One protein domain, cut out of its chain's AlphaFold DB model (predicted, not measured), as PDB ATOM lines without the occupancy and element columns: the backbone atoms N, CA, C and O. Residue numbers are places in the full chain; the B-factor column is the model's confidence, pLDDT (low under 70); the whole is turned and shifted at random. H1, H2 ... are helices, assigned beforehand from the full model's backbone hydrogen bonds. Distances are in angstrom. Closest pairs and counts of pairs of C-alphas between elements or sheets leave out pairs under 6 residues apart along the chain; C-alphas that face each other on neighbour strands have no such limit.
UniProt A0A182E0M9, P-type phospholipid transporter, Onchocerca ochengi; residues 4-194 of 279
ATOM      1  N   TRP A   4      48.546 -15.617  51.195       82.56
ATOM      2  CA  TRP A   4      48.768 -15.509  49.751       82.56
ATOM      3  C   TRP A   4      47.927 -16.507  48.961       82.56
ATOM      4  O   TRP A   4      47.423 -16.178  47.891       82.56
ATOM      5  N   SER A   5      47.714 -17.706  49.509       81.75
ATOM      6  CA  SER A   5      46.844 -18.714  48.894       81.75
ATOM      7  C   SER A   5      45.389 -18.230  48.799       81.75
ATOM      8  O   SER A   5      44.727 -18.504  47.800       81.75
ATOM      9  N   LEU A   6      44.908 -17.450  49.777       85.38
ATOM     10  CA  LEU A   6      43.581 -16.814  49.729       85.38
ATOM     11  C   LEU A   6      43.480 -15.732  48.646       85.38
ATOM     12  O   LEU A   6      42.468 -15.645  47.953       85.38
ATOM     13  N   VAL A   7      44.522 -14.917  48.477       87.19
ATOM     14  CA  VAL A   7      44.552 -13.884  47.429       87.19
ATOM     15  C   VAL A   7      44.557 -14.528  46.039       87.19
ATOM     16  O   VAL A   7      43.772 -14.152  45.170       87.19
ATOM     17  N   MET A   8      45.397 -15.544  45.841       86.50
ATOM     18  CA  MET A   8      45.539 -16.238  44.556       86.50
ATOM     19  C   MET A   8      44.305 -17.060  44.187       86.50
ATOM     20  O   MET A   8      43.978 -17.161  43.003       86.50
ATOM     21  N   PHE A   9      43.587 -17.575  45.190       86.50
ATOM     22  CA  PHE A   9      42.296 -18.232  45.003       86.50
ATOM     23  C   PHE A   9      41.340 -17.353  44.195       86.50
ATOM     24  O   PHE A   9      40.922 -17.754  43.112       86.50
ATOM     25  N   ASN A  10      41.098 -16.125  44.659       87.31
ATOM     26  CA  ASN A  10      40.161 -15.212  44.011       87.31
ATOM     27  C   ASN A  10      40.661 -14.695  42.653       87.31
ATOM     28  O   ASN A  10      39.858 -14.508  41.743       87.31
ATOM     29  N   ILE A  11      41.968 -14.434  42.514       86.69
ATOM     30  CA  ILE A  11      42.516 -13.747  41.331       86.69
ATOM     31  C   ILE A  11      42.803 -14.702  40.174       86.69
ATOM     32  O   ILE A  11      42.535 -14.340  39.031       86.69
ATOM     33  N   PHE A  12      43.343 -15.893  40.437       85.94
ATOM     34  CA  PHE A  12      43.823 -16.795  39.382       85.94
ATOM     35  C   PHE A  12      43.052 -18.112  39.323       85.94
ATOM     36  O   PHE A  12      42.709 -18.566  38.235       85.94
ATOM     37  N   PHE A  13      42.762 -18.738  40.468       86.06
ATOM     38  CA  PHE A  13      42.236 -20.109  40.465       86.06
ATOM     39  C   PHE A  13      40.726 -20.186  40.218       86.06
ATOM     40  O   PHE A  13      40.244 -21.207  39.725       86.06
ATOM     41  N   THR A  14      39.969 -19.137  40.551       87.31
ATOM     42  CA  THR A  14      38.500 -19.138  40.418       87.31
ATOM     43  C   THR A  14      37.932 -18.006  39.573       87.31
ATOM     44  O   THR A  14      36.724 -17.977  39.369       87.31
ATOM     45  N   SER A  15      38.748 -17.077  39.074       89.31
ATOM     46  CA  SER A  15      38.284 -15.956  38.237       89.31
ATOM     47  C   SER A  15      38.047 -16.350  36.777       89.31
ATOM     48  O   SER A  15      37.187 -15.776  36.108       89.31
ATOM     49  N   TRP A  16      38.780 -17.352  36.286       87.62
ATOM     50  CA  TRP A  16      38.728 -17.777  34.889       87.62
ATOM     51  C   TRP A  16      37.394 -18.419  34.486       87.62
ATOM     52  O   TRP A  16      36.886 -18.069  33.421       87.62
ATOM     53  N   PRO A  17      36.782 -19.314  35.291       86.38
ATOM     54  CA  PRO A  17      35.491 -19.901  34.936       86.38
ATOM     55  C   PRO A  17      34.340 -18.884  34.864       86.38
ATOM     56  O   PRO A  17      33.631 -18.904  33.863       86.38
ATOM     57  N   PRO A  18      34.158 -17.948  35.822       88.00
ATOM     58  CA  PRO A  18      33.160 -16.884  35.698       88.00
ATOM     59  C   PRO A  18      33.386 -15.981  34.486       88.00
ATOM     60  O   PRO A  18      32.425 -15.580  33.836       88.00
ATOM     61  N   LEU A  19      34.647 -15.678  34.156       89.00
ATOM     62  CA  LEU A  19      34.983 -14.919  32.950       89.00
ATOM     63  C   LEU A  19      34.580 -15.707  31.700       89.00
ATOM     64  O   LEU A  19      33.950 -15.154  30.799       89.00
ATOM     65  N   ALA A  20      34.895 -17.003  31.668       87.94
ATOM     66  CA  ALA A  20      34.542 -17.859  30.550       87.94
ATOM     67  C   ALA A  20      33.021 -17.955  30.355       87.94
ATOM     68  O   ALA A  20      32.533 -17.811  29.232       87.94
ATOM     69  N   LEU A  21      32.292 -18.119  31.461       88.50
ATOM     70  CA  LEU A  21      30.835 -18.160  31.499       88.50
ATOM     71  C   LEU A  21      30.239 -16.824  31.025       88.50
ATOM     72  O   LEU A  21      29.364 -16.800  30.172       88.50
ATOM     73  N   GLY A  22      30.763 -15.690  31.492       87.00
ATOM     74  CA  GLY A  22      30.229 -14.375  31.130       87.00
ATOM     75  C   GLY A  22      30.428 -13.968  29.665       87.00
ATOM     76  O   GLY A  22      29.620 -13.207  29.139       87.00
ATOM     77  N   ILE A  23      31.496 -14.433  29.006       89.25
ATOM     78  CA  ILE A  23      31.836 -14.004  27.635       89.25
ATOM     79  C   ILE A  23      31.369 -15.007  26.578       89.25
ATOM     80  O   ILE A  23      30.885 -14.598  25.520       89.25
ATOM     81  N   TRP A  24      31.556 -16.307  26.819       86.12
ATOM     82  CA  TRP A  24      31.371 -17.330  25.786       86.12
ATOM     83  C   TRP A  24      30.180 -18.252  26.021       86.12
ATOM     84  O   TRP A  24      29.835 -18.986  25.090       86.12
ATOM     85  N   ASP A  25      29.542 -18.217  27.194       87.00
ATOM     86  CA  ASP A  25      28.368 -19.049  27.437       87.00
ATOM     87  C   ASP A  25      27.168 -18.523  26.649       87.00
ATOM     88  O   ASP A  25      26.726 -17.380  26.792       87.00
ATOM     89  N   ARG A  26      26.672 -19.367  25.749       82.31
ATOM     90  CA  ARG A  26      25.517 -19.089  24.900       82.31
ATOM     91  C   ARG A  26      24.644 -20.327  24.884       82.31
ATOM     92  O   ARG A  26      25.022 -21.332  24.290       82.31
ATOM     93  N   LEU A  27      23.467 -20.216  25.493       77.12
ATOM     94  CA  LEU A  27      22.480 -21.294  25.547       77.12
ATOM     95  C   LEU A  27      21.994 -21.714  24.147       77.12
ATOM     96  O   LEU A  27      21.777 -22.895  23.897       77.12
ATOM     97  N   LEU A  28      21.808 -20.750  23.240       78.69
ATOM     98  CA  LEU A  28      21.311 -20.973  21.881       78.69
ATOM     99  C   LEU A  28      22.171 -20.218  20.857       78.69
ATOM    100  O   LEU A  28      22.684 -19.135  21.171       78.69
ATOM    101  N   PRO A  29      22.323 -20.760  19.634       80.25
ATOM    102  CA  PRO A  29      22.947 -20.038  18.535       80.25
ATOM    103  C   PRO A  29      22.106 -18.813  18.137       80.25
ATOM    104  O   PRO A  29      20.920 -18.708  18.459       80.25
ATOM    105  N   PHE A  30      22.744 -17.856  17.464       83.25
ATOM    106  CA  PHE A  30      22.147 -16.552  17.159       83.25
ATOM    107  C   PHE A  30      20.924 -16.671  16.245       83.25
ATOM    108  O   PHE A  30      19.936 -15.970  16.438       83.25
ATOM    109  N   GLU A  31      20.980 -17.599  15.297       84.50
ATOM    110  CA  GLU A  31      19.943 -17.856  14.304       84.50
ATOM    111  C   GLU A  31      18.634 -18.275  14.993       84.50
ATOM    112  O   GLU A  31      17.599 -17.643  14.799       84.50
ATOM    113  N   VAL A  32      18.715 -19.232  15.924       81.12
ATOM    114  CA  VAL A  32      17.561 -19.703  16.710       81.12
ATOM    115  C   VAL A  32      17.000 -18.589  17.601       81.12
ATOM    116  O   VAL A  32      15.796 -18.491  17.816       81.12
ATOM    117  N   MET A  33      17.851 -17.703  18.124       81.94
ATOM    118  CA  MET A  33      17.384 -16.607  18.977       81.94
ATOM    119  C   MET A  33      16.520 -15.586  18.217       81.94
ATOM    120  O   MET A  33      15.648 -14.967  18.826       81.94
ATOM    121  N   ILE A  34      16.736 -15.425  16.906       85.62
ATOM    122  CA  ILE A  34      15.909 -14.568  16.045       85.62
ATOM    123  C   ILE A  34      14.557 -15.226  15.758       85.62
ATOM    124  O   ILE A  34      13.532 -14.543  15.790       85.62
ATOM    125  N   ASP A  35      14.546 -16.540  15.527       84.31
ATOM    126  CA  ASP A  35      13.330 -17.285  15.187       84.31
ATOM    127  C   ASP A  35      12.330 -17.350  16.358       84.31
ATOM    128  O   ASP A  35      11.115 -17.368  16.145       84.31
ATOM    129  N   TYR A  36      12.818 -17.305  17.607       81.88
ATOM    130  CA  TYR A  36      11.993 -17.351  18.822       81.88
ATOM    131  C   TYR A  36      12.079 -16.050  19.650       81.88
ATOM    132  O   TYR A  36      12.675 -16.037  20.735       81.88
ATOM    133  N   PRO A  37      11.403 -14.952  19.239       83.44
ATOM    134  CA  PRO A  37      11.475 -13.659  19.931       83.44
ATOM    135  C   PRO A  37      10.933 -13.698  21.370       83.44
ATOM    136  O   PRO A  37      11.325 -12.885  22.205       83.44
ATOM    137  N   ALA A  38      10.077 -14.672  21.701       80.19
ATOM    138  CA  ALA A  38       9.565 -14.867  23.057       80.19
ATOM    139  C   ALA A  38      10.679 -15.106  24.094       80.19
ATOM    140  O   ALA A  38      10.518 -14.731  25.256       80.19
ATOM    141  N   LEU A  39      11.830 -15.662  23.685       80.62
ATOM    142  CA  LEU A  39      12.989 -15.876  24.561       80.62
ATOM    143  C   LEU A  39      13.558 -14.569  25.124       80.62
ATOM    144  O   LEU A  39      14.122 -14.560  26.222       80.62
ATOM    145  N   TYR A  40      13.374 -13.460  24.406       82.25
ATOM    146  CA  TYR A  40      13.866 -12.153  24.816       82.25
ATOM    147  C   TYR A  40      13.169 -11.641  26.085       82.25
ATOM    148  O   TYR A  40      13.820 -11.082  26.972       82.25
ATOM    149  N   HIS A  41      11.870 -11.918  26.241       81.00
ATOM    150  CA  HIS A  41      11.110 -11.517  27.428       81.00
ATOM    151  C   HIS A  41      11.620 -12.181  28.714       81.00
ATOM    152  O   HIS A  41      11.597 -11.555  29.772       81.00
ATOM    153  N   LEU A  42      12.171 -13.400  28.637       76.50
ATOM    154  CA  LEU A  42      12.778 -14.051  29.803       76.50
ATOM    155  C   LEU A  42      14.038 -13.327  30.289       76.50
ATOM    156  O   LEU A  42      14.367 -13.392  31.471       76.50
ATOM    157  N   SER A  43      14.772 -12.674  29.387       77.81
ATOM    158  CA  SER A  43      15.921 -11.847  29.765       77.81
ATOM    159  C   SER A  43      15.459 -10.535  30.406       77.81
ATOM    160  O   SER A  43      15.918 -10.175  31.488       77.81
ATOM    161  N   GLN A  44      14.472  -9.865  29.798       81.94
ATOM    162  CA  GLN A  44      13.923  -8.599  30.303       81.94
ATOM    163  C   GLN A  44      13.304  -8.718  31.698       81.94
ATOM    164  O   GLN A  44      13.494  -7.837  32.536       81.94
ATOM    165  N   ASN A  45      12.623  -9.829  31.980       77.44
ATOM    166  CA  ASN A  45      11.991 -10.069  33.278       77.44
ATOM    167  C   ASN A  45      12.996 -10.305  34.418       77.44
ATOM    168  O   ASN A  45      12.583 -10.497  35.561       77.44
ATOM    169  N   SER A  46      14.308 -10.273  34.138       68.31
ATOM    170  CA  SER A  46      15.383 -10.391  35.132       68.31
ATOM    171  C   SER A  46      15.253 -11.630  36.024       68.31
ATOM    172  O   SER A  46      15.726 -11.634  37.160       68.31
ATOM    173  N   GLU A  47      14.639 -12.706  35.522       69.25
ATOM    174  CA  GLU A  47      14.407 -13.923  36.312       69.25
ATOM    175  C   GLU A  47      15.730 -14.538  36.797       69.25
ATOM    176  O   GLU A  47      15.800 -15.059  37.908       69.25
ATOM    177  N   GLY A  48      16.805 -14.388  36.012       67.06
ATOM    178  CA  GLY A  48      18.160 -14.805  36.390       67.06
ATOM    179  C   GLY A  48      18.898 -13.842  37.332       67.06
ATOM    180  O   GLY A  48      19.836 -14.258  38.005       67.06
ATOM    181  N   PHE A  49      18.473 -12.578  37.426       75.81
ATOM    182  CA  PHE A  49      19.130 -11.531  38.224       75.81
ATOM    183  C   PHE A  49      18.172 -10.929  39.261       75.81
ATOM    184  O   PHE A  49      18.042  -9.718  39.424       75.81
ATOM    185  N   SER A  50      17.458 -11.800  39.971       85.19
ATOM    186  CA  SER A  50      16.599 -11.409  41.087       85.19
ATOM    187  C   SER A  50      17.363 -11.446  42.413       85.19
ATOM    188  O   SER A  50      18.187 -12.334  42.641       85.19
ATOM    189  N   LEU A  51      17.011 -10.567  43.358       87.94
ATOM    190  CA  LEU A  51      17.499 -10.650  44.744       87.94
ATOM    191  C   LEU A  51      17.214 -12.019  45.377       87.94
ATOM    192  O   LEU A  51      18.012 -12.516  46.167       87.94
ATOM    193  N   LYS A  52      16.103 -12.667  45.001       88.00
ATOM    194  CA  LYS A  52      15.795 -14.030  45.457       88.00
ATOM    195  C   LYS A  52      16.854 -15.026  44.985       88.00
ATOM    196  O   LYS A  52      17.343 -15.808  45.793       88.00
ATOM    197  N   ALA A  53      17.232 -14.962  43.706       86.50
ATOM    198  CA  ALA A  53      18.276 -15.814  43.143       86.50
ATOM    199  C   ALA A  53      19.615 -15.572  43.853       86.50
ATOM    200  O   ALA A  53      20.272 -16.528  44.251       86.50
ATOM    201  N   TYR A  54      19.969 -14.311  44.115       88.75
ATOM    202  CA  TYR A  54      21.178 -13.958  44.865       88.75
ATOM    203  C   TYR A  54      21.251 -14.640  46.242       88.75
ATOM    204  O   TYR A  54      22.250 -15.283  46.562       88.75
ATOM    205  N   PHE A  55      20.180 -14.574  47.043       92.50
ATOM    206  CA  PHE A  55      20.157 -15.240  48.351       92.50
ATOM    207  C   PHE A  55      20.177 -16.769  48.249       92.50
ATOM    208  O   PHE A  55      20.811 -17.418  49.081       92.50
ATOM    209  N   ILE A  56      19.538 -17.347  47.225       90.44
ATOM    210  CA  ILE A  56      19.620 -18.789  46.949       90.44
ATOM    211  C   ILE A  56      21.078 -19.184  46.687       90.44
ATOM    212  O   ILE A  56      21.571 -20.121  47.311       90.44
ATOM    213  N   TRP A  57      21.799 -18.440  45.844       90.88
ATOM    214  CA  TRP A  57      23.215 -18.697  45.563       90.88
ATOM    215  C   TRP A  57      24.100 -18.580  46.812       90.88
ATOM    216  O   TRP A  57      24.958 -19.440  47.024       90.88
ATOM    217  N   ILE A  58      23.861 -17.582  47.676       93.56
ATOM    218  CA  ILE A  58      24.558 -17.461  48.970       93.56
ATOM    219  C   ILE A  58      24.306 -18.689  49.844       93.56
ATOM    220  O   ILE A  58      25.249 -19.260  50.391       93.56
ATOM    221  N   PHE A  59      23.048 -19.107  49.980       93.75
ATOM    222  CA  PHE A  59      22.692 -20.237  50.831       93.75
ATOM    223  C   PHE A  59      23.298 -21.548  50.316       93.75
ATOM    224  O   PHE A  59      23.846 -22.322  51.098       93.75
ATOM    225  N   THR A  60      23.301 -21.760  48.997       91.75
ATOM    226  CA  THR A  60      23.985 -22.899  48.372       91.75
ATOM    227  C   THR A  60      25.488 -22.875  48.662       91.75
ATOM    228  O   THR A  60      26.067 -23.908  48.994       91.75
ATOM    229  N   GLY A  61      26.131 -21.703  48.600       93.12
ATOM    230  CA  GLY A  61      27.539 -21.542  48.979       93.12
ATOM    231  C   GLY A  61      27.806 -21.859  50.456       93.12
ATOM    232  O   GLY A  61      28.802 -22.504  50.781       93.12
ATOM    233  N   LEU A  62      26.893 -21.472  51.351       94.94
ATOM    234  CA  LEU A  62      26.978 -21.795  52.776       94.94
ATOM    235  C   LEU A  62      26.850 -23.304  53.018       94.94
ATOM    236  O   LEU A  62      27.653 -23.867  53.760       94.94
ATOM    237  N   ILE A  63      25.897 -23.972  52.361       93.56
ATOM    238  CA  ILE A  63      25.752 -25.434  52.430       93.56
ATOM    239  C   ILE A  63      27.041 -26.120  51.973       93.56
ATOM    240  O   ILE A  63      27.538 -27.009  52.660       93.56
ATOM    241  N   HIS A  64      27.613 -25.684  50.848       93.38
ATOM    242  CA  HIS A  64      28.884 -26.207  50.343       93.38
ATOM    243  C   HIS A  64      30.008 -26.060  51.366       93.38
ATOM    244  O   HIS A  64      30.709 -27.030  51.650       93.38
ATOM    245  N   ALA A  65      30.146 -24.878  51.969       94.00
ATOM    246  CA  ALA A  65      31.153 -24.634  52.996       94.00
ATOM    247  C   ALA A  65      30.976 -25.562  54.211       94.00
ATOM    248  O   ALA A  65      31.957 -26.127  54.697       94.00
ATOM    249  N   VAL A  66      29.736 -25.771  54.669       94.88
ATOM    250  CA  VAL A  66      29.425 -26.679  55.784       94.88
ATOM    251  C   VAL A  66      29.753 -28.130  55.430       94.88
ATOM    252  O   VAL A  66      30.404 -28.806  56.222       94.88
ATOM    253  N   ILE A  67      29.357 -28.608  54.246       93.62
ATOM    254  CA  ILE A  67      29.639 -29.978  53.786       93.62
ATOM    255  C   ILE A  67      31.150 -30.224  53.746       93.62
ATOM    256  O   ILE A  67      31.634 -31.192  54.336       93.62
ATOM    257  N   ILE A  68      31.900 -29.328  53.100       93.56
ATOM    258  CA  ILE A  68      33.357 -29.440  52.982       93.56
ATOM    259  C   ILE A  68      33.998 -29.443  54.373       93.56
ATOM    260  O   ILE A  68      34.847 -30.287  54.652       93.56
ATOM    261  N   PHE A  69      33.568 -28.550  55.270       91.69
ATOM    262  CA  PHE A  69      34.105 -28.470  56.627       91.69
ATOM    263  C   PHE A  69      33.815 -29.726  57.460       91.69
ATOM    264  O   PHE A  69      34.722 -30.249  58.103       91.69
ATOM    265  N   VAL A  70      32.583 -30.241  57.434       93.38
ATOM    266  CA  VAL A  70      32.193 -31.440  58.198       93.38
ATOM    267  C   VAL A  70      32.953 -32.673  57.707       93.38
ATOM    268  O   VAL A  70      33.476 -33.435  58.521       93.38
ATOM    269  N   ILE A  71      33.071 -32.854  56.387       92.25
ATOM    270  CA  ILE A  71      33.818 -33.979  55.807       92.25
ATOM    271  C   ILE A  71      35.312 -33.842  56.120       92.25
ATOM    272  O   ILE A  71      35.943 -34.832  56.499       92.25
ATOM    273  N   ALA A  72      35.879 -32.633  56.027       89.88
ATOM    274  CA  ALA A  72      37.269 -32.378  56.404       89.88
ATOM    275  C   ALA A  72      37.520 -32.721  57.875       89.88
ATOM    276  O   ALA A  72      38.441 -33.475  58.184       89.88
ATOM    277  N   TYR A  73      36.671 -32.221  58.775       89.06
ATOM    278  CA  TYR A  73      36.782 -32.466  60.208       89.06
ATOM    279  C   TYR A  73      36.725 -33.962  60.529       89.06
ATOM    280  O   TYR A  73      37.563 -34.464  61.273       89.06
ATOM    281  N   GLN A  74      35.788 -34.696  59.925       88.75
ATOM    282  CA  GLN A  74      35.650 -36.132  60.160       88.75
ATOM    283  C   GLN A  74      36.828 -36.939  59.596       88.75
ATOM    284  O   GLN A  74      37.246 -37.919  60.212       88.75
ATOM    285  N   THR A  75      37.373 -36.529  58.449       86.25
ATOM    286  CA  THR A  75      38.485 -37.227  57.783       86.25
ATOM    287  C   THR A  75      39.811 -37.002  58.506       86.25
ATOM    288  O   THR A  75      40.590 -37.938  58.675       86.25
ATOM    289  N   PHE A  76      40.064 -35.776  58.970       83.38
ATOM    290  CA  PHE A  76      41.340 -35.397  59.582       83.38
ATOM    291  C   PHE A  76      41.339 -35.448  61.114       83.38
ATOM    292  O   PHE A  76      42.356 -35.144  61.719       83.38
ATOM    293  N   LYS A  77      40.257 -35.910  61.755       81.19
ATOM    294  CA  LYS A  77      40.133 -35.999  63.223       81.19
ATOM    295  C   LYS A  77      41.274 -36.755  63.918       81.19
ATOM    296  O   LYS A  77      41.599 -36.446  65.058       81.19
ATOM    297  N   ASN A  78      41.832 -37.768  63.260       74.75
ATOM    298  CA  ASN A  78      42.870 -38.625  63.839       74.75
ATOM    299  C   ASN A  78      44.297 -38.140  63.528       74.75
ATOM    300  O   ASN A  78      45.237 -38.836  63.894       74.75
ATOM    301  N   ASP A  79      44.461 -37.007  62.828       68.81
ATOM    302  CA  ASP A  79      45.722 -36.319  62.491       68.81
ATOM    303  C   ASP A  79      46.813 -37.131  61.746       68.81
ATOM    304  O   ASP A  79      47.799 -36.561  61.268       68.81
ATOM    305  N   VAL A  80      46.641 -38.445  61.569       66.62
ATOM    306  CA  VAL A  80      47.563 -39.352  60.870       66.62
ATOM    307  C   VAL A  80      47.129 -39.510  59.413       66.62
ATOM    308  O   VAL A  80      46.232 -40.287  59.092       66.62
ATOM    309  N   ILE A  81      47.785 -38.770  58.518       66.31
ATOM    310  CA  ILE A  81      47.468 -38.753  57.074       66.31
ATOM    311  C   ILE A  81      48.424 -39.648  56.261       66.31
ATOM    312  O   ILE A  81      48.191 -39.914  55.080       66.31
ATOM    313  N   TRP A  82      49.505 -40.146  56.867       70.25
ATOM    314  CA  TRP A  82      50.484 -41.013  56.201       70.25
ATOM    315  C   TRP A  82      50.621 -42.355  56.915       70.25
ATOM    316  O   TRP A  82      50.599 -42.418  58.143       70.25
ATOM    317  N   HIS A  83      50.898 -43.410  56.142       60.94
ATOM    318  CA  HIS A  83      51.245 -44.749  56.644       60.94
ATOM    319  C   HIS A  83      52.461 -44.730  57.597       60.94
ATOM    320  O   HIS A  83      52.693 -45.645  58.377       60.94
ATOM    321  N   ASN A  84      53.233 -43.643  57.551       64.94
ATOM    322  CA  ASN A  84      54.463 -43.420  58.296       64.94
ATOM    323  C   ASN A  84      54.199 -42.887  59.721       64.94
ATOM    324  O   ASN A  84      55.149 -42.526  60.409       64.94
ATOM    325  N   GLY A  85      52.931 -42.739  60.132       64.69
ATOM    326  CA  GLY A  85      52.546 -42.249  61.462       64.69
ATOM    327  C   GLY A  85      52.819 -40.760  61.706       64.69
ATOM    328  O   GLY A  85      52.734 -40.299  62.840       64.69
ATOM    329  N   ARG A  86      53.173 -39.993  60.665       69.75
ATOM    330  CA  ARG A  86      53.406 -38.550  60.798       69.75
ATOM    331  C   ARG A  86      52.083 -37.814  60.988       69.75
ATOM    332  O   ARG A  86      51.115 -38.074  60.275       69.75
ATOM    333  N   VAL A  87      52.096 -36.869  61.917       71.81
ATOM    334  CA  VAL A  87      50.989 -35.950  62.172       71.81
ATOM    335  C   VAL A  87      51.011 -34.837  61.132       71.81
ATOM    336  O   VAL A  87      52.072 -34.293  60.809       71.81
ATOM    337  N   ALA A  88      49.851 -34.517  60.576       69.75
ATOM    338  CA  ALA A  88      49.731 -33.430  59.626       69.75
ATOM    339  C   ALA A  88      49.710 -32.069  60.309       69.75
ATOM    340  O   ALA A  88      48.997 -31.839  61.279       69.75
ATOM    341  N   ASN A  89      50.483 -31.140  59.757       76.88
ATOM    342  CA  ASN A  89      50.408 -29.744  60.156       76.88
ATOM    343  C   ASN A  89      49.096 -29.125  59.629       76.88
ATOM    344  O   ASN A  89      48.623 -29.487  58.545       76.88
ATOM    345  N   TYR A  90      48.543 -28.140  60.337       81.25
ATOM    346  CA  TYR A  90      47.352 -27.396  59.921       81.25
ATOM    347  C   TYR A  90      47.529 -26.716  58.552       81.25
ATOM    348  O   TYR A  90      46.556 -26.550  57.815       81.25
ATOM    349  N   TYR A  91      48.766 -26.384  58.160       81.69
ATOM    350  CA  TYR A  91      49.074 -25.917  56.804       81.69
ATOM    351  C   TYR A  91      48.787 -26.971  55.733       81.69
ATOM    352  O   TYR A  91      48.229 -26.635  54.694       81.69
ATOM    353  N   VAL A  92      49.110 -28.242  55.988       83.50
ATOM    354  CA  VAL A  92      48.857 -29.337  55.041       83.50
ATOM    355  C   VAL A  92      47.356 -29.544  54.883       83.50
ATOM    356  O   VAL A  92      46.860 -29.534  53.762       83.50
ATOM    357  N   VAL A  93      46.621 -29.638  55.996       85.75
ATOM    358  CA  VAL A  93      45.154 -29.770  55.979       85.75
ATOM    359  C   VAL A  93      44.508 -28.578  55.265       85.75
ATOM    360  O   VAL A  93      43.646 -28.756  54.405       85.75
ATOM    361  N   GLY A  94      44.976 -27.358  55.540       86.62
ATOM    362  CA  GLY A  94      44.509 -26.149  54.865       86.62
ATOM    363  C   GLY A  94      44.754 -26.158  53.352       86.62
ATOM    364  O   GLY A  94      43.892 -25.707  52.601       86.62
ATOM    365  N   THR A  95      45.890 -26.690  52.898       86.19
ATOM    366  CA  THR A  95      46.201 -26.854  51.469       86.19
ATOM    367  C   THR A  95      45.311 -27.913  50.816       86.19
ATOM    368  O   THR A  95      44.817 -27.686  49.715       86.19
ATOM    369  N   ILE A  96      45.028 -29.029  51.498       89.00
ATOM    370  CA  ILE A  96      44.098 -30.057  51.000       89.00
ATOM    371  C   ILE A  96      42.699 -29.468  50.793       89.00
ATOM    372  O   ILE A  96      42.097 -29.649  49.735       89.00
ATOM    373  N   ILE A  97      42.196 -28.733  51.791       90.50
ATOM    374  CA  ILE A  97      40.890 -28.073  51.709       90.50
ATOM    375  C   ILE A  97      40.893 -27.028  50.587       90.50
ATOM    376  O   ILE A  97      39.940 -26.979  49.817       90.50
ATOM    377  N   ASN A  98      41.962 -26.235  50.437       89.75
ATOM    378  CA  ASN A  98      42.084 -25.264  49.345       89.75
ATOM    379  C   ASN A  98      41.971 -25.933  47.965       89.75
ATOM    380  O   ASN A  98      41.150 -25.506  47.156       89.75
ATOM    381  N   ILE A  99      42.730 -27.006  47.724       90.44
ATOM    382  CA  ILE A  99      42.698 -27.739  46.451       90.44
ATOM    383  C   ILE A  99      41.293 -28.297  46.190       90.44
ATOM    384  O   ILE A  99      40.764 -28.134  45.092       90.44
ATOM    385  N   ALA A 100      40.661 -28.899  47.201       92.25
ATOM    386  CA  ALA A 100      39.303 -29.418  47.078       92.25
ATOM    387  C   ALA A 100      38.292 -28.316  46.714       92.25
ATOM    388  O   ALA A 100      37.504 -28.497  45.789       92.25
ATOM    389  N   VAL A 101      38.337 -27.160  47.387       92.81
ATOM    390  CA  VAL A 101      37.432 -26.029  47.116       92.81
ATOM    391  C   VAL A 101      37.633 -25.491  45.698       92.81
ATOM    392  O   VAL A 101      36.648 -25.267  44.999       92.81
ATOM    393  N   VAL A 102      38.881 -25.324  45.244       92.19
ATOM    394  CA  VAL A 102      39.171 -24.878  43.870       92.19
ATOM    395  C   VAL A 102      38.560 -25.843  42.859       92.19
ATOM    396  O   VAL A 102      37.869 -25.398  41.944       92.19
ATOM    397  N   VAL A 103      38.754 -27.153  43.033       92.50
ATOM    398  CA  VAL A 103      38.189 -28.168  42.130       92.50
ATOM    399  C   VAL A 103      36.658 -28.138  42.146       92.50
ATOM    400  O   VAL A 103      36.048 -28.130  41.079       92.50
ATOM    401  N   ILE A 104      36.031 -28.057  43.324       93.88
ATOM    402  CA  ILE A 104      34.566 -27.992  43.461       93.88
ATOM    403  C   ILE A 104      34.003 -26.764  42.746       93.88
ATOM    404  O   ILE A 104      33.078 -26.903  41.955       93.88
ATOM    405  N   VAL A 105      34.556 -25.572  42.989       92.50
ATOM    406  CA  VAL A 105      34.057 -24.324  42.389       92.50
ATOM    407  C   VAL A 105      34.221 -24.339  40.869       92.50
ATOM    408  O   VAL A 105      33.305 -23.947  40.148       92.50
ATOM    409  N   ASN A 106      35.354 -24.840  40.371       92.25
ATOM    410  CA  ASN A 106      35.600 -24.968  38.937       92.25
ATOM    411  C   ASN A 106      34.630 -25.960  38.271       92.25
ATOM    412  O   ASN A 106      34.033 -25.640  37.246       92.25
ATOM    413  N   LEU A 107      34.420 -27.140  38.862       91.94
ATOM    414  CA  LEU A 107      33.463 -28.120  38.337       91.94
ATOM    415  C   LEU A 107      32.016 -27.638  38.453       91.94
ATOM    416  O   LEU A 107      31.217 -27.875  37.550       91.94
ATOM    417  N   LYS A 108      31.678 -26.916  39.523       91.62
ATOM    418  CA  LYS A 108      30.368 -26.282  39.680       91.62
ATOM    419  C   LYS A 108      30.098 -25.277  38.563       91.62
ATOM    420  O   LYS A 108      29.002 -25.275  38.015       91.62
ATOM    421  N   ALA A 109      31.092 -24.474  38.183       90.31
ATOM    422  CA  ALA A 109      30.968 -23.557  37.052       90.31
ATOM    423  C   ALA A 109      30.692 -24.304  35.735       90.31
ATOM    424  O   ALA A 109      29.847 -23.871  34.960       90.31
ATOM    425  N   VAL A 110      31.335 -25.456  35.512       88.94
ATOM    426  CA  VAL A 110      31.073 -26.311  34.339       88.94
ATOM    427  C   VAL A 110      29.651 -26.871  34.355       88.94
ATOM    428  O   VAL A 110      29.001 -26.877  33.318       88.94
ATOM    429  N   ILE A 111      29.149 -27.309  35.515       88.50
ATOM    430  CA  ILE A 111      27.762 -27.787  35.654       88.50
ATOM    431  C   ILE A 111      26.760 -26.665  35.370       88.50
ATOM    432  O   ILE A 111      25.655 -26.942  34.898       88.50
ATOM    433  N   GLU A 112      27.114 -25.418  35.684       87.44
ATOM    434  CA  GLU A 112      26.244 -24.262  35.468       87.44
ATOM    435  C   GLU A 112      26.299 -23.697  34.051       87.44
ATOM    436  O   GLU A 112      25.340 -23.065  33.630       87.44
ATOM    437  N   THR A 113      27.366 -23.980  33.310       86.69
ATOM    438  CA  THR A 113      27.526 -23.527  31.927       86.69
ATOM    439  C   THR A 113      26.571 -24.291  31.009       86.69
ATOM    440  O   THR A 113      26.522 -25.523  31.046       86.69
ATOM    441  N   ASP A 114      25.854 -23.572  30.147       83.25
ATOM    442  CA  ASP A 114      24.921 -24.176  29.193       83.25
ATOM    443  C   ASP A 114      25.640 -24.716  27.942       83.25
ATOM    444  O   ASP A 114      25.243 -25.742  27.383       83.25
ATOM    445  N   SER A 115      26.728 -24.062  27.515       83.00
ATOM    446  CA  SER A 115      27.532 -24.460  26.353       83.00
ATOM    447  C   SER A 115      29.020 -24.614  26.679       83.00
ATOM    448  O   SER A 115      29.739 -23.656  26.976       83.00
ATOM    449  N   ILE A 116      29.526 -25.848  26.576       84.19
ATOM    450  CA  ILE A 116      30.944 -26.143  26.799       84.19
ATOM    451  C   ILE A 116      31.738 -25.818  25.531       84.19
ATOM    452  O   ILE A 116      31.783 -26.595  24.576       84.19
ATOM    453  N   THR A 117      32.416 -24.672  25.542       87.31
ATOM    454  CA  THR A 117      33.327 -24.258  24.468       87.31
ATOM    455  C   THR A 117      34.774 -24.667  24.761       87.31
ATOM    456  O   THR A 117      35.134 -25.020  25.887       87.31
ATOM    457  N   ILE A 118      35.655 -24.573  23.758       88.25
ATOM    458  CA  ILE A 118      37.106 -24.775  23.940       88.25
ATOM    459  C   ILE A 118      37.666 -23.793  24.982       88.25
ATOM    460  O   ILE A 118      38.526 -24.165  25.777       88.25
ATOM    461  N   MET A 119      37.146 -22.561  25.032       86.38
ATOM    462  CA  MET A 119      37.562 -21.572  26.030       86.38
ATOM    463  C   MET A 119      37.180 -22.000  27.448       86.38
ATOM    464  O   MET A 119      37.981 -21.820  28.362       86.38
ATOM    465  N   SER A 120      36.022 -22.642  27.632       87.62
ATOM    466  CA  SER A 120      35.610 -23.217  28.920       87.62
ATOM    467  C   SER A 120      36.563 -24.335  29.373       87.62
ATOM    468  O   SER A 120      36.934 -24.396  30.544       87.62
ATOM    469  N   TRP A 121      37.039 -25.175  28.445       88.81
ATOM    470  CA  TRP A 121      38.063 -26.187  28.741       88.81
ATOM    471  C   TRP A 121      39.414 -25.575  29.110       88.81
ATOM    472  O   TRP A 121      40.044 -26.019  30.067       88.81
ATOM    473  N   ILE A 122      39.851 -24.542  28.386       90.31
ATOM    474  CA  ILE A 122      41.088 -23.817  28.700       90.31
ATOM    475  C   ILE A 122      40.974 -23.137  30.067       90.31
ATOM    476  O   ILE A 122      41.929 -23.176  30.836       90.31
ATOM    477  N   ALA A 123      39.815 -22.566  30.402       89.31
ATOM    478  CA  ALA A 123      39.557 -21.967  31.706       89.31
ATOM    479  C   ALA A 123      39.688 -22.986  32.844       89.31
ATOM    480  O   ALA A 123      40.368 -22.724  33.836       89.31
ATOM    481  N   LEU A 124      39.076 -24.160  32.670       89.12
ATOM    482  CA  LEU A 124      39.088 -25.246  33.648       89.12
ATOM    483  C   LEU A 124      40.480 -25.867  33.817       89.12
ATOM    484  O   LEU A 124      40.958 -26.060  34.932       89.12
ATOM    485  N   LEU A 125      41.139 -26.217  32.714       90.31
ATOM    486  CA  LEU A 125      42.464 -26.832  32.769       90.31
ATOM    487  C   LEU A 125      43.515 -25.814  33.207       90.31
ATOM    488  O   LEU A 125      44.393 -26.138  34.002       90.31
ATOM    489  N   GLY A 126      43.399 -24.574  32.734       89.88
ATOM    490  CA  GLY A 126      44.270 -23.468  33.104       89.88
ATOM    491  C   GLY A 126      44.237 -23.187  34.601       89.88
ATOM    492  O   GLY A 126      45.299 -23.073  35.209       89.88
ATOM    493  N   SER A 127      43.054 -23.158  35.222       90.88
ATOM    494  CA  SER A 127      42.932 -22.922  36.664       90.88
ATOM    495  C   SER A 127      43.576 -24.033  37.501       90.88
ATOM    496  O   SER A 127      44.314 -23.744  38.445       90.88
ATOM    497  N   ILE A 128      43.382 -25.301  37.121       88.75
ATOM    498  CA  ILE A 128      43.991 -26.458  37.794       88.75
ATOM    499  C   ILE A 128      45.515 -26.460  37.610       88.75
ATOM    500  O   ILE A 128      46.258 -26.679  38.566       88.75
ATOM    501  N   ILE A 129      46.008 -26.183  36.400       90.25
ATOM    502  CA  ILE A 129      47.449 -26.117  36.123       90.25
ATOM    503  C   ILE A 129      48.096 -24.977  36.921       90.25
ATOM    504  O   ILE A 129      49.129 -25.191  37.558       90.25
ATOM    505  N   MET A 130      47.481 -23.791  36.953       89.06
ATOM    506  CA  MET A 130      47.980 -22.654  37.735       89.06
ATOM    507  C   MET A 130      48.043 -22.965  39.233       89.06
ATOM    508  O   MET A 130      49.009 -22.577  39.888       89.06
ATOM    509  N   LEU A 131      47.067 -23.705  39.768       88.50
ATOM    510  CA  LEU A 131      47.065 -24.159  41.159       88.50
ATOM    511  C   LEU A 131      48.299 -25.018  41.480       88.50
ATOM    512  O   LEU A 131      48.991 -24.771  42.469       88.50
ATOM    513  N   PHE A 132      48.599 -26.009  40.635       86.31
ATOM    514  CA  PHE A 132      49.766 -26.871  40.833       86.31
ATOM    515  C   PHE A 132      51.082 -26.116  40.650       86.31
ATOM    516  O   PHE A 132      51.986 -26.300  41.459       86.31
ATOM    517  N   ILE A 133      51.183 -25.232  39.651       87.44
ATOM    518  CA  ILE A 133      52.365 -24.377  39.453       87.44
ATOM    519  C   ILE A 133      52.605 -23.503  40.689       87.44
ATOM    520  O   ILE A 133      53.739 -23.401  41.155       87.44
ATOM    521  N   PHE A 134      51.547 -22.913  41.247       85.81
ATOM    522  CA  PHE A 134      51.629 -22.101  42.456       85.81
ATOM    523  C   PHE A 134      52.111 -22.917  43.657       85.81
ATOM    524  O   PHE A 134      53.099 -22.563  44.285       85.81
ATOM    525  N   PHE A 135      51.487 -24.049  43.973       82.12
ATOM    526  CA  PHE A 135      51.943 -24.836  45.122       82.12
ATOM    527  C   PHE A 135      53.333 -25.456  44.917       82.12
ATOM    528  O   PHE A 135      54.087 -25.602  45.881       82.12
ATOM    529  N   PHE A 136      53.711 -25.779  43.679       83.50
ATOM    530  CA  PHE A 136      55.058 -26.248  43.360       83.50
ATOM    531  C   PHE A 136      56.106 -25.137  43.528       83.50
ATOM    532  O   PHE A 136      57.183 -25.392  44.068       83.50
ATOM    533  N   SER A 137      55.789 -23.889  43.163       81.56
ATOM    534  CA  SER A 137      56.688 -22.750  43.391       81.56
ATOM    535  C   SER A 137      56.914 -22.475  44.884       81.56
ATOM    536  O   SER A 137      58.037 -22.158  45.282       81.56
ATOM    537  N   TYR A 138      55.907 -22.712  45.734       76.75
ATOM    538  CA  TYR A 138      56.060 -22.682  47.196       76.75
ATOM    539  C   TYR A 138      57.027 -23.749  47.717       76.75
ATOM    540  O   TYR A 138      57.746 -23.495  48.679       76.75
ATOM    541  N   SER A 139      57.078 -24.919  47.077       74.81
ATOM    542  CA  SER A 139      58.013 -25.988  47.453       74.81
ATOM    543  C   SER A 139      59.451 -25.718  47.018       74.81
ATOM    544  O   SER A 139      60.379 -26.181  47.676       74.81
ATOM    545  N   LEU A 140      59.641 -24.984  45.920       72.81
ATOM    546  CA  LEU A 140      60.955 -24.576  45.415       72.81
ATOM    547  C   LEU A 140      61.535 -23.379  46.181       72.81
ATOM    548  O   LEU A 140      62.751 -23.180  46.206       72.81
ATOM    549  N   THR A 141      60.675 -22.567  46.793       67.38
ATOM    550  CA  THR A 141      61.088 -21.357  47.502       67.38
ATOM    551  C   THR A 141      61.603 -21.719  48.894       67.38
ATOM    552  O   THR A 141      60.851 -22.125  49.776       67.38
ATOM    553  N   SER A 142      62.913 -21.567  49.102       56.84
ATOM    554  CA  SER A 142      63.543 -21.752  50.415       56.84
ATOM    555  C   SER A 142      63.017 -20.716  51.430       56.84
ATOM    556  O   SER A 142      62.851 -19.549  51.054       56.84
ATOM    557  N   PRO A 143      62.840 -21.072  52.723       58.47
ATOM    558  CA  PRO A 143      62.417 -20.154  53.794       58.47
ATOM    559  C   PRO A 143      63.276 -18.884  53.948       58.47
ATOM    560  O   PRO A 143      62.891 -17.956  54.655       58.47
ATOM    561  N   ALA A 144      64.450 -18.846  53.309       54.06
ATOM    562  CA  ALA A 144      65.395 -17.735  53.325       54.06
ATOM    563  C   ALA A 144      65.202 -16.707  52.187       54.06
ATOM    564  O   ALA A 144      65.984 -15.759  52.095       54.06
ATOM    565  N   SER A 145      64.210 -16.872  51.301       57.12
ATOM    566  CA  SER A 145      63.997 -15.916  50.206       57.12
ATOM    567  C   SER A 145      63.414 -14.581  50.723       57.12
ATOM    568  O   SER A 145      62.445 -14.593  51.487       57.12
ATOM    569  N   PRO A 146      63.956 -13.414  50.322       55.25
ATOM    570  CA  PRO A 146      63.489 -12.109  50.804       55.25
ATOM    571  C   PRO A 146      62.201 -11.610  50.124       55.25
ATOM    572  O   PRO A 146      61.630 -10.622  50.576       55.25
ATOM    573  N   ILE A 147      61.742 -12.266  49.051       61.00
ATOM    574  CA  ILE A 147      60.608 -11.805  48.227       61.00
ATOM    575  C   ILE A 147      59.272 -12.330  48.779       61.00
ATOM    576  O   ILE A 147      58.289 -11.595  48.802       61.00
ATOM    577  N   ILE A 148      59.234 -13.575  49.271       61.62
ATOM    578  CA  ILE A 148      58.049 -14.178  49.896       61.62
ATOM    579  C   ILE A 148      58.512 -14.940  51.137       61.62
ATOM    580  O   ILE A 148      59.225 -15.941  51.041       61.62
ATOM    581  N   ARG A 149      58.109 -14.465  52.322       60.22
ATOM    582  CA  ARG A 149      58.310 -15.197  53.579       60.22
ATOM    583  C   ARG A 149      57.309 -16.345  53.628       60.22
ATOM    584  O   ARG A 149      56.180 -16.162  54.067       60.22
ATOM    585  N   VAL A 150      57.720 -17.505  53.134       64.56
ATOM    586  CA  VAL A 150      56.935 -18.737  53.228       64.56
ATOM    587  C   VAL A 150      57.255 -19.410  54.556       64.56
ATOM    588  O   VAL A 150      58.422 -19.624  54.888       64.56
ATOM    589  N   GLU A 151      56.224 -19.745  55.329       66.19
ATOM    590  CA  GLU A 151      56.428 -20.462  56.581       66.19
ATOM    591  C   GLU A 151      56.985 -21.872  56.299       66.19
ATOM    592  O   GLU A 151      56.476 -22.555  55.401       66.19
ATOM    593  N   PRO A 152      58.000 -22.357  57.044       63.84
ATOM    594  CA  PRO A 152      58.645 -23.645  56.765       63.84
ATOM    595  C   PRO A 152      57.675 -24.834  56.696       63.84
ATOM    596  O   PRO A 152      57.925 -25.802  55.977       63.84
ATOM    597  N   GLY A 153      56.544 -24.755  57.408       64.44
ATOM    598  CA  GLY A 153      55.487 -25.769  57.385       64.44
ATOM    599  C   GLY A 153      54.727 -25.877  56.057       64.44
ATOM    600  O   GLY A 153      54.120 -26.915  55.797       64.44
ATOM    601  N   MET A 154      54.774 -24.847  55.206       70.62
ATOM    602  CA  MET A 154      54.088 -24.817  53.913       70.62
ATOM    603  C   MET A 154      54.963 -25.310  52.755       70.62
ATOM    604  O   MET A 154      54.431 -25.876  51.802       70.62
ATOM    605  N   ALA A 155      56.290 -25.178  52.858       67.50
ATOM    606  CA  ALA A 155      57.226 -25.564  51.796       67.50
ATOM    607  C   ALA A 155      57.085 -27.046  51.393       67.50
ATOM    608  O   ALA A 155      57.048 -27.377  50.214       67.50
ATOM    609  N   ASN A 156      56.902 -27.949  52.361       70.94
ATOM    610  CA  ASN A 156      56.736 -29.379  52.072       70.94
ATOM    611  C   ASN A 156      55.272 -29.802  51.874       70.94
ATOM    612  O   ASN A 156      55.003 -30.971  51.593       70.94
ATOM    613  N   ALA A 157      54.308 -28.888  52.032       73.69
ATOM    614  CA  ALA A 157      52.894 -29.243  52.082       73.69
ATOM    615  C   ALA A 157      52.413 -29.901  50.781       73.69
ATOM    616  O   ALA A 157      51.711 -30.906  50.843       73.69
ATOM    617  N   ILE A 158      52.833 -29.410  49.611       75.94
ATOM    618  CA  ILE A 158      52.387 -29.968  48.325       75.94
ATOM    619  C   ILE A 158      52.908 -31.388  48.077       75.94
ATOM    620  O   ILE A 158      52.158 -32.248  47.625       75.94
ATOM    621  N   LEU A 159      54.161 -31.673  48.442       77.44
ATOM    622  CA  LEU A 159      54.738 -33.015  48.326       77.44
ATOM    623  C   LEU A 159      54.020 -33.995  49.259       77.44
ATOM    624  O   LEU A 159      53.723 -35.129  48.892       77.44
ATOM    625  N   HIS A 160      53.679 -33.524  50.457       76.38
ATOM    626  CA  HIS A 160      52.911 -34.265  51.446       76.38
ATOM    627  C   HIS A 160      51.475 -34.574  50.990       76.38
ATOM    628  O   HIS A 160      50.991 -35.685  51.225       76.38
ATOM    629  N   VAL A 161      50.828 -33.630  50.300       80.06
ATOM    630  CA  VAL A 161      49.507 -33.782  49.668       80.06
ATOM    631  C   VAL A 161      49.561 -34.798  48.527       80.06
ATOM    632  O   VAL A 161      48.758 -35.725  48.518       80.06
ATOM    633  N   LEU A 162      50.527 -34.666  47.611       80.44
ATOM    634  CA  LEU A 162      50.673 -35.533  46.434       80.44
ATOM    635  C   LEU A 162      51.114 -36.964  46.770       80.44
ATOM    636  O   LEU A 162      50.886 -37.876  45.984       80.44
ATOM    637  N   CYS A 163      51.759 -37.176  47.917       80.56
ATOM    638  CA  CYS A 163      52.228 -38.496  48.336       80.56
ATOM    639  C   CYS A 163      51.169 -39.283  49.131       80.56
ATOM    640  O   CYS A 163      51.261 -40.507  49.217       80.56
ATOM    641  N   SER A 164      50.160 -38.622  49.718       82.69
ATOM    642  CA  SER A 164      49.154 -39.322  50.527       82.69
ATOM    643  C   SER A 164      47.941 -39.775  49.699       82.69
ATOM    644  O   SER A 164      47.224 -38.933  49.154       82.69
ATOM    645  N   PRO A 165      47.622 -41.085  49.672       84.00
ATOM    646  CA  PRO A 165      46.419 -41.588  49.008       84.00
ATOM    647  C   PRO A 165      45.126 -41.135  49.703       84.00
ATOM    648  O   PRO A 165      44.102 -40.959  49.044       84.00
ATOM    649  N   ILE A 166      45.175 -40.893  51.019       85.31
ATOM    650  CA  ILE A 166      44.028 -40.415  51.809       85.31
ATOM    651  C   ILE A 166      43.587 -39.036  51.315       85.31
ATOM    652  O   ILE A 166      42.393 -38.769  51.216       85.31
ATOM    653  N   THR A 167      44.540 -38.187  50.933       85.88
ATOM    654  CA  THR A 167      44.260 -36.862  50.380       85.88
ATOM    655  C   THR A 167      43.482 -36.931  49.068       85.88
ATOM    656  O   THR A 167      42.492 -36.220  48.908       85.88
ATOM    657  N   PHE A 168      43.880 -37.802  48.137       88.69
ATOM    658  CA  PHE A 168      43.153 -37.973  46.874       88.69
ATOM    659  C   PHE A 168      41.766 -38.570  47.092       88.69
ATOM    660  O   PHE A 168      40.798 -38.083  46.513       88.69
ATOM    661  N   ALA A 169      41.657 -39.579  47.961       90.25
ATOM    662  CA  ALA A 169      40.372 -40.163  48.327       90.25
ATOM    663  C   ALA A 169      39.434 -39.112  48.939       90.25
ATOM    664  O   ALA A 169      38.273 -39.030  48.545       90.25
ATOM    665  N   TYR A 170      39.952 -38.260  49.829       90.81
ATOM    666  CA  TYR A 170      39.214 -37.136  50.399       90.81
ATOM    667  C   TYR A 170      38.737 -36.158  49.320       90.81
ATOM    668  O   TYR A 170      37.549 -35.854  49.284       90.81
ATOM    669  N   ILE A 171      39.626 -35.699  48.424       92.31
ATOM    670  CA  ILE A 171      39.277 -34.747  47.353       92.31
ATOM    671  C   ILE A 171      38.190 -35.335  46.445       92.31
ATOM    672  O   ILE A 171      37.195 -34.670  46.171       92.31
ATOM    673  N   ILE A 172      38.340 -36.587  46.009       93.56
ATOM    674  CA  ILE A 172      37.348 -37.248  45.153       93.56
ATOM    675  C   ILE A 172      36.012 -37.371  45.892       93.56
ATOM    676  O   ILE A 172      34.970 -37.011  45.351       93.56
ATOM    677  N   PHE A 173      36.035 -37.833  47.142       93.88
ATOM    678  CA  PHE A 173      34.827 -38.034  47.933       93.88
ATOM    679  C   PHE A 173      34.074 -36.722  48.193       93.88
ATOM    680  O   PHE A 173      32.872 -36.647  47.945       93.88
ATOM    681  N   VAL A 174      34.769 -35.666  48.630       94.81
ATOM    682  CA  VAL A 174      34.139 -34.366  48.910       94.81
ATOM    683  C   VAL A 174      33.587 -33.720  47.638       94.81
ATOM    684  O   VAL A 174      32.494 -33.151  47.674       94.81
ATOM    685  N   VAL A 175      34.280 -33.861  46.501       94.88
ATOM    686  CA  VAL A 175      33.798 -33.390  45.194       94.88
ATOM    687  C   VAL A 175      32.523 -34.131  44.800       94.88
ATOM    688  O   VAL A 175      31.526 -33.492  44.477       94.88
ATOM    689  N   LEU A 176      32.509 -35.463  44.886       94.25
ATOM    690  CA  LEU A 176      31.334 -36.263  44.538       94.25
ATOM    691  C   LEU A 176      30.126 -35.922  45.417       94.25
ATOM    692  O   LEU A 176      29.030 -35.719  44.897       94.25
ATOM    693  N   VAL A 177      30.307 -35.817  46.735       94.25
ATOM    694  CA  VAL A 177      29.211 -35.489  47.663       94.25
ATOM    695  C   VAL A 177      28.677 -34.077  47.413       94.25
ATOM    696  O   VAL A 177      27.467 -33.880  47.341       94.25
ATOM    697  N   THR A 178      29.558 -33.095  47.224       93.94
ATOM    698  CA  THR A 178      29.133 -31.700  47.033       93.94
ATOM    699  C   THR A 178      28.442 -31.500  45.682       93.94
ATOM    700  O   THR A 178      27.386 -30.873  45.614       93.94
ATOM    701  N   LEU A 179      28.990 -32.073  44.604       92.75
ATOM    702  CA  LEU A 179      28.411 -31.939  43.264       92.75
ATOM    703  C   LEU A 179      27.149 -32.786  43.077       92.75
ATOM    704  O   LEU A 179      26.249 -32.372  42.354       92.75
ATOM    705  N   SER A 180      27.040 -33.947  43.727       90.69
ATOM    706  CA  SER A 180      25.807 -34.745  43.669       90.69
ATOM    707  C   SER A 180      24.621 -34.002  44.282       90.69
ATOM    708  O   SER A 180      23.539 -34.021  43.698       90.69
ATOM    709  N   PHE A 181      24.825 -33.287  45.393       90.75
ATOM    710  CA  PHE A 181      23.796 -32.419  45.964       90.75
ATOM    711  C   PHE A 181      23.332 -31.351  44.962       90.75
ATOM    712  O   PHE A 181      22.130 -31.215  44.726       90.75
ATOM    713  N   ASP A 182      24.269 -30.657  44.311       90.44
ATOM    714  CA  ASP A 182      23.941 -29.648  43.297       90.44
ATOM    715  C   ASP A 182      23.189 -30.244  42.104       90.44
ATOM    716  O   ASP A 182      22.193 -29.677  41.658       90.44
ATOM    717  N   LEU A 183      23.621 -31.406  41.605       88.38
ATOM    718  CA  LEU A 183      22.961 -32.087  40.492       88.38
ATOM    719  C   LEU A 183      21.532 -32.492  40.851       88.38
ATOM    720  O   LEU A 183      20.626 -32.274  40.051       88.38
ATOM    721  N   ILE A 184      21.307 -33.034  42.051       88.25
ATOM    722  CA  ILE A 184      19.964 -33.402  42.521       88.25
ATOM    723  C   ILE A 184      19.067 -32.164  42.577       88.25
ATOM    724  O   ILE A 184      17.953 -32.195  42.053       88.25
ATOM    725  N   VAL A 185      19.552 -31.067  43.164       86.69
ATOM    726  CA  VAL A 185      18.794 -29.811  43.256       86.69
ATOM    727  C   VAL A 185      18.499 -29.252  41.865       86.69
ATOM    728  O   VAL A 185      17.353 -28.898  41.588       86.69
ATOM    729  N   LYS A 186      19.487 -29.224  40.967       85.38
ATOM    730  CA  LYS A 186      19.335 -28.711  39.600       85.38
ATOM    731  C   LYS A 186      18.350 -29.549  38.783       85.38
ATOM    732  O   LYS A 186      17.463 -28.995  38.137       85.38
ATOM    733  N   ILE A 187      18.449 -30.879  38.854       84.06
ATOM    734  CA  ILE A 187      17.510 -31.805  38.202       84.06
ATOM    735  C   ILE A 187      16.098 -31.602  38.755       84.06
ATOM    736  O   ILE A 187      15.146 -31.495  37.985       84.06
ATOM    737  N   PHE A 188      15.950 -31.497  40.076       84.00
ATOM    738  CA  PHE A 188      14.653 -31.287  40.709       84.00
ATOM    739  C   PHE A 188      14.021 -29.946  40.310       84.00
ATOM    740  O   PHE A 188      12.843 -29.896  39.953       84.00
ATOM    741  N   GLN A 189      14.799 -28.862  40.309       81.62
ATOM    742  CA  GLN A 189      14.332 -27.539  39.890       81.62
ATOM    743  C   GLN A 189      13.888 -27.539  38.426       81.62
ATOM    744  O   GLN A 189      12.775 -27.100  38.131       81.62
ATOM    745  N   ARG A 190      14.703 -28.105  37.528       75.25
ATOM    746  CA  ARG A 190      14.373 -28.225  36.100       75.25
ATOM    747  C   ARG A 190      13.163 -29.132  35.857       75.25
ATOM    748  O   ARG A 190      12.380 -28.892  34.943       75.25
ATOM    749  N   SER A 191      12.964 -30.138  36.710       74.00
ATOM    750  CA  SER A 191      11.789 -31.011  36.670       74.00
ATOM    751  C   SER A 191      10.495 -30.299  37.051       74.00
ATOM    752  O   SER A 191       9.449 -30.605  36.478       74.00
ATOM    753  N   MET A 192      10.525 -29.427  38.060       72.88
ATOM    754  CA  MET A 192       9.322 -28.765  38.580       72.88
ATOM    755  C   MET A 192       8.965 -27.510  37.780       72.88
ATOM    756  O   MET A 192       7.786 -27.238  37.543       72.88
ATOM    757  N   TYR A 193       9.973 -26.771  37.314       70.94
ATOM    758  CA  TYR A 193       9.817 -25.512  36.595       70.94
ATOM    759  C   TYR A 193      10.426 -25.632  35.197       70.94
ATOM    760  O   TYR A 193      11.572 -25.259  34.970       70.94
ATOM    761  N   ARG A 194       9.650 -26.166  34.240       63.84
ATOM    762  CA  ARG A 194      10.058 -26.166  32.828       63.84
ATOM    763  C   ARG A 194       9.970 -24.742  32.292       63.84
ATOM    764  O   ARG A 194       8.868 -24.219  32.111       63.84
TER     765      ARG A 194
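This is residues 4 to 194 of the 279 residues of the protein "P-type phospholipid transporter" of Onchocerca ochengi (UniProt A0A182E0M9). The longest helix, H10, lies on one side of H6, the middle helix of a long, loose bundle whose other long helices, H5 and H7, also pack on H6. H1 and H2 follow one another along H7, H8 and H9 pack at one end of the bundle, and at the other end residues 29 to 59, with H3, H4 and the first part of H5, stick out. The 191 printed residues have ten named helices, H1 to H10 in order, and no named strand; the class is all helix. H1, H5, H6, H7 and H10 form an up-and-down bundle, each running against the one before it. The whole is loose, with a radius of gyration of the C-alphas of 20.0 A, and spans 63 by 35 by 27 A.

H10, residues 165 to 192, runs 40.6 A from C-alpha 165 at (46.419, -41.588, 49.008) to C-alpha 192 at (9.322, -28.765, 38.580). H5, residues 51 to 76, measures 37.4 A, H6, residues 90 to 112, 32.5 A, and H7, residues 118 to 140, 32.1 A. H1, residues 4 to 13, begins at (48.768, -15.509, 49.751). The others are H2, residues 16 to 24, H3, 30 to 35, H4, 38 to 44, H8, 152 to 155, and H9, 157 to 163.

H10 touches H6, the hub, with residues 167 to 179 alone, the same way at a shallow tilt of 31 degrees; the closest C-alphas, of Ala 100 and Ile 171, are 5.3 A apart. H10 touches H5 at 28 degrees, shallow and opposite ways, closest at C-alphas 64 and 178, 6.4 A. H5 and H6 are a hairpin at a steep tilt of 39 degrees, closest at Ala 72 and Ile 97, C-alphas 7.3 A apart. H6 and H7, also a hairpin, stand at 7 degrees, with C-alphas 106 and 124 closest, 6.3 A apart. H7 touches H1, C-alphas 13 and 127 closest at 4.8 A, and H2, C-alphas 16 and 123 closest at 5.3 A. H9 touches H6, C-alphas 92 and 157 closest at 5.0 A; H8 touches H7, C-alphas 139 and 155 closest at 4.4 A. H3 and H4 touch no helix. Every O i to N i+4 pair is within hydrogen-bond range in H2, H3, H5, H6, H7, H9 and H10; H1 has 5 of 6, H4 1 of 3 with 4 of 4 O i to N i+3 pairs, and H8 is too short for such a pair.

The farthest C-alphas, of Asp 35 and Gly 85, are 65.6 A apart. The printed part has no cut; the links H5 to H6 and H7 to H8 are long. The mean pLDDT of the printed part is 83.0, with 26 residues under 70, among them 141 to 153.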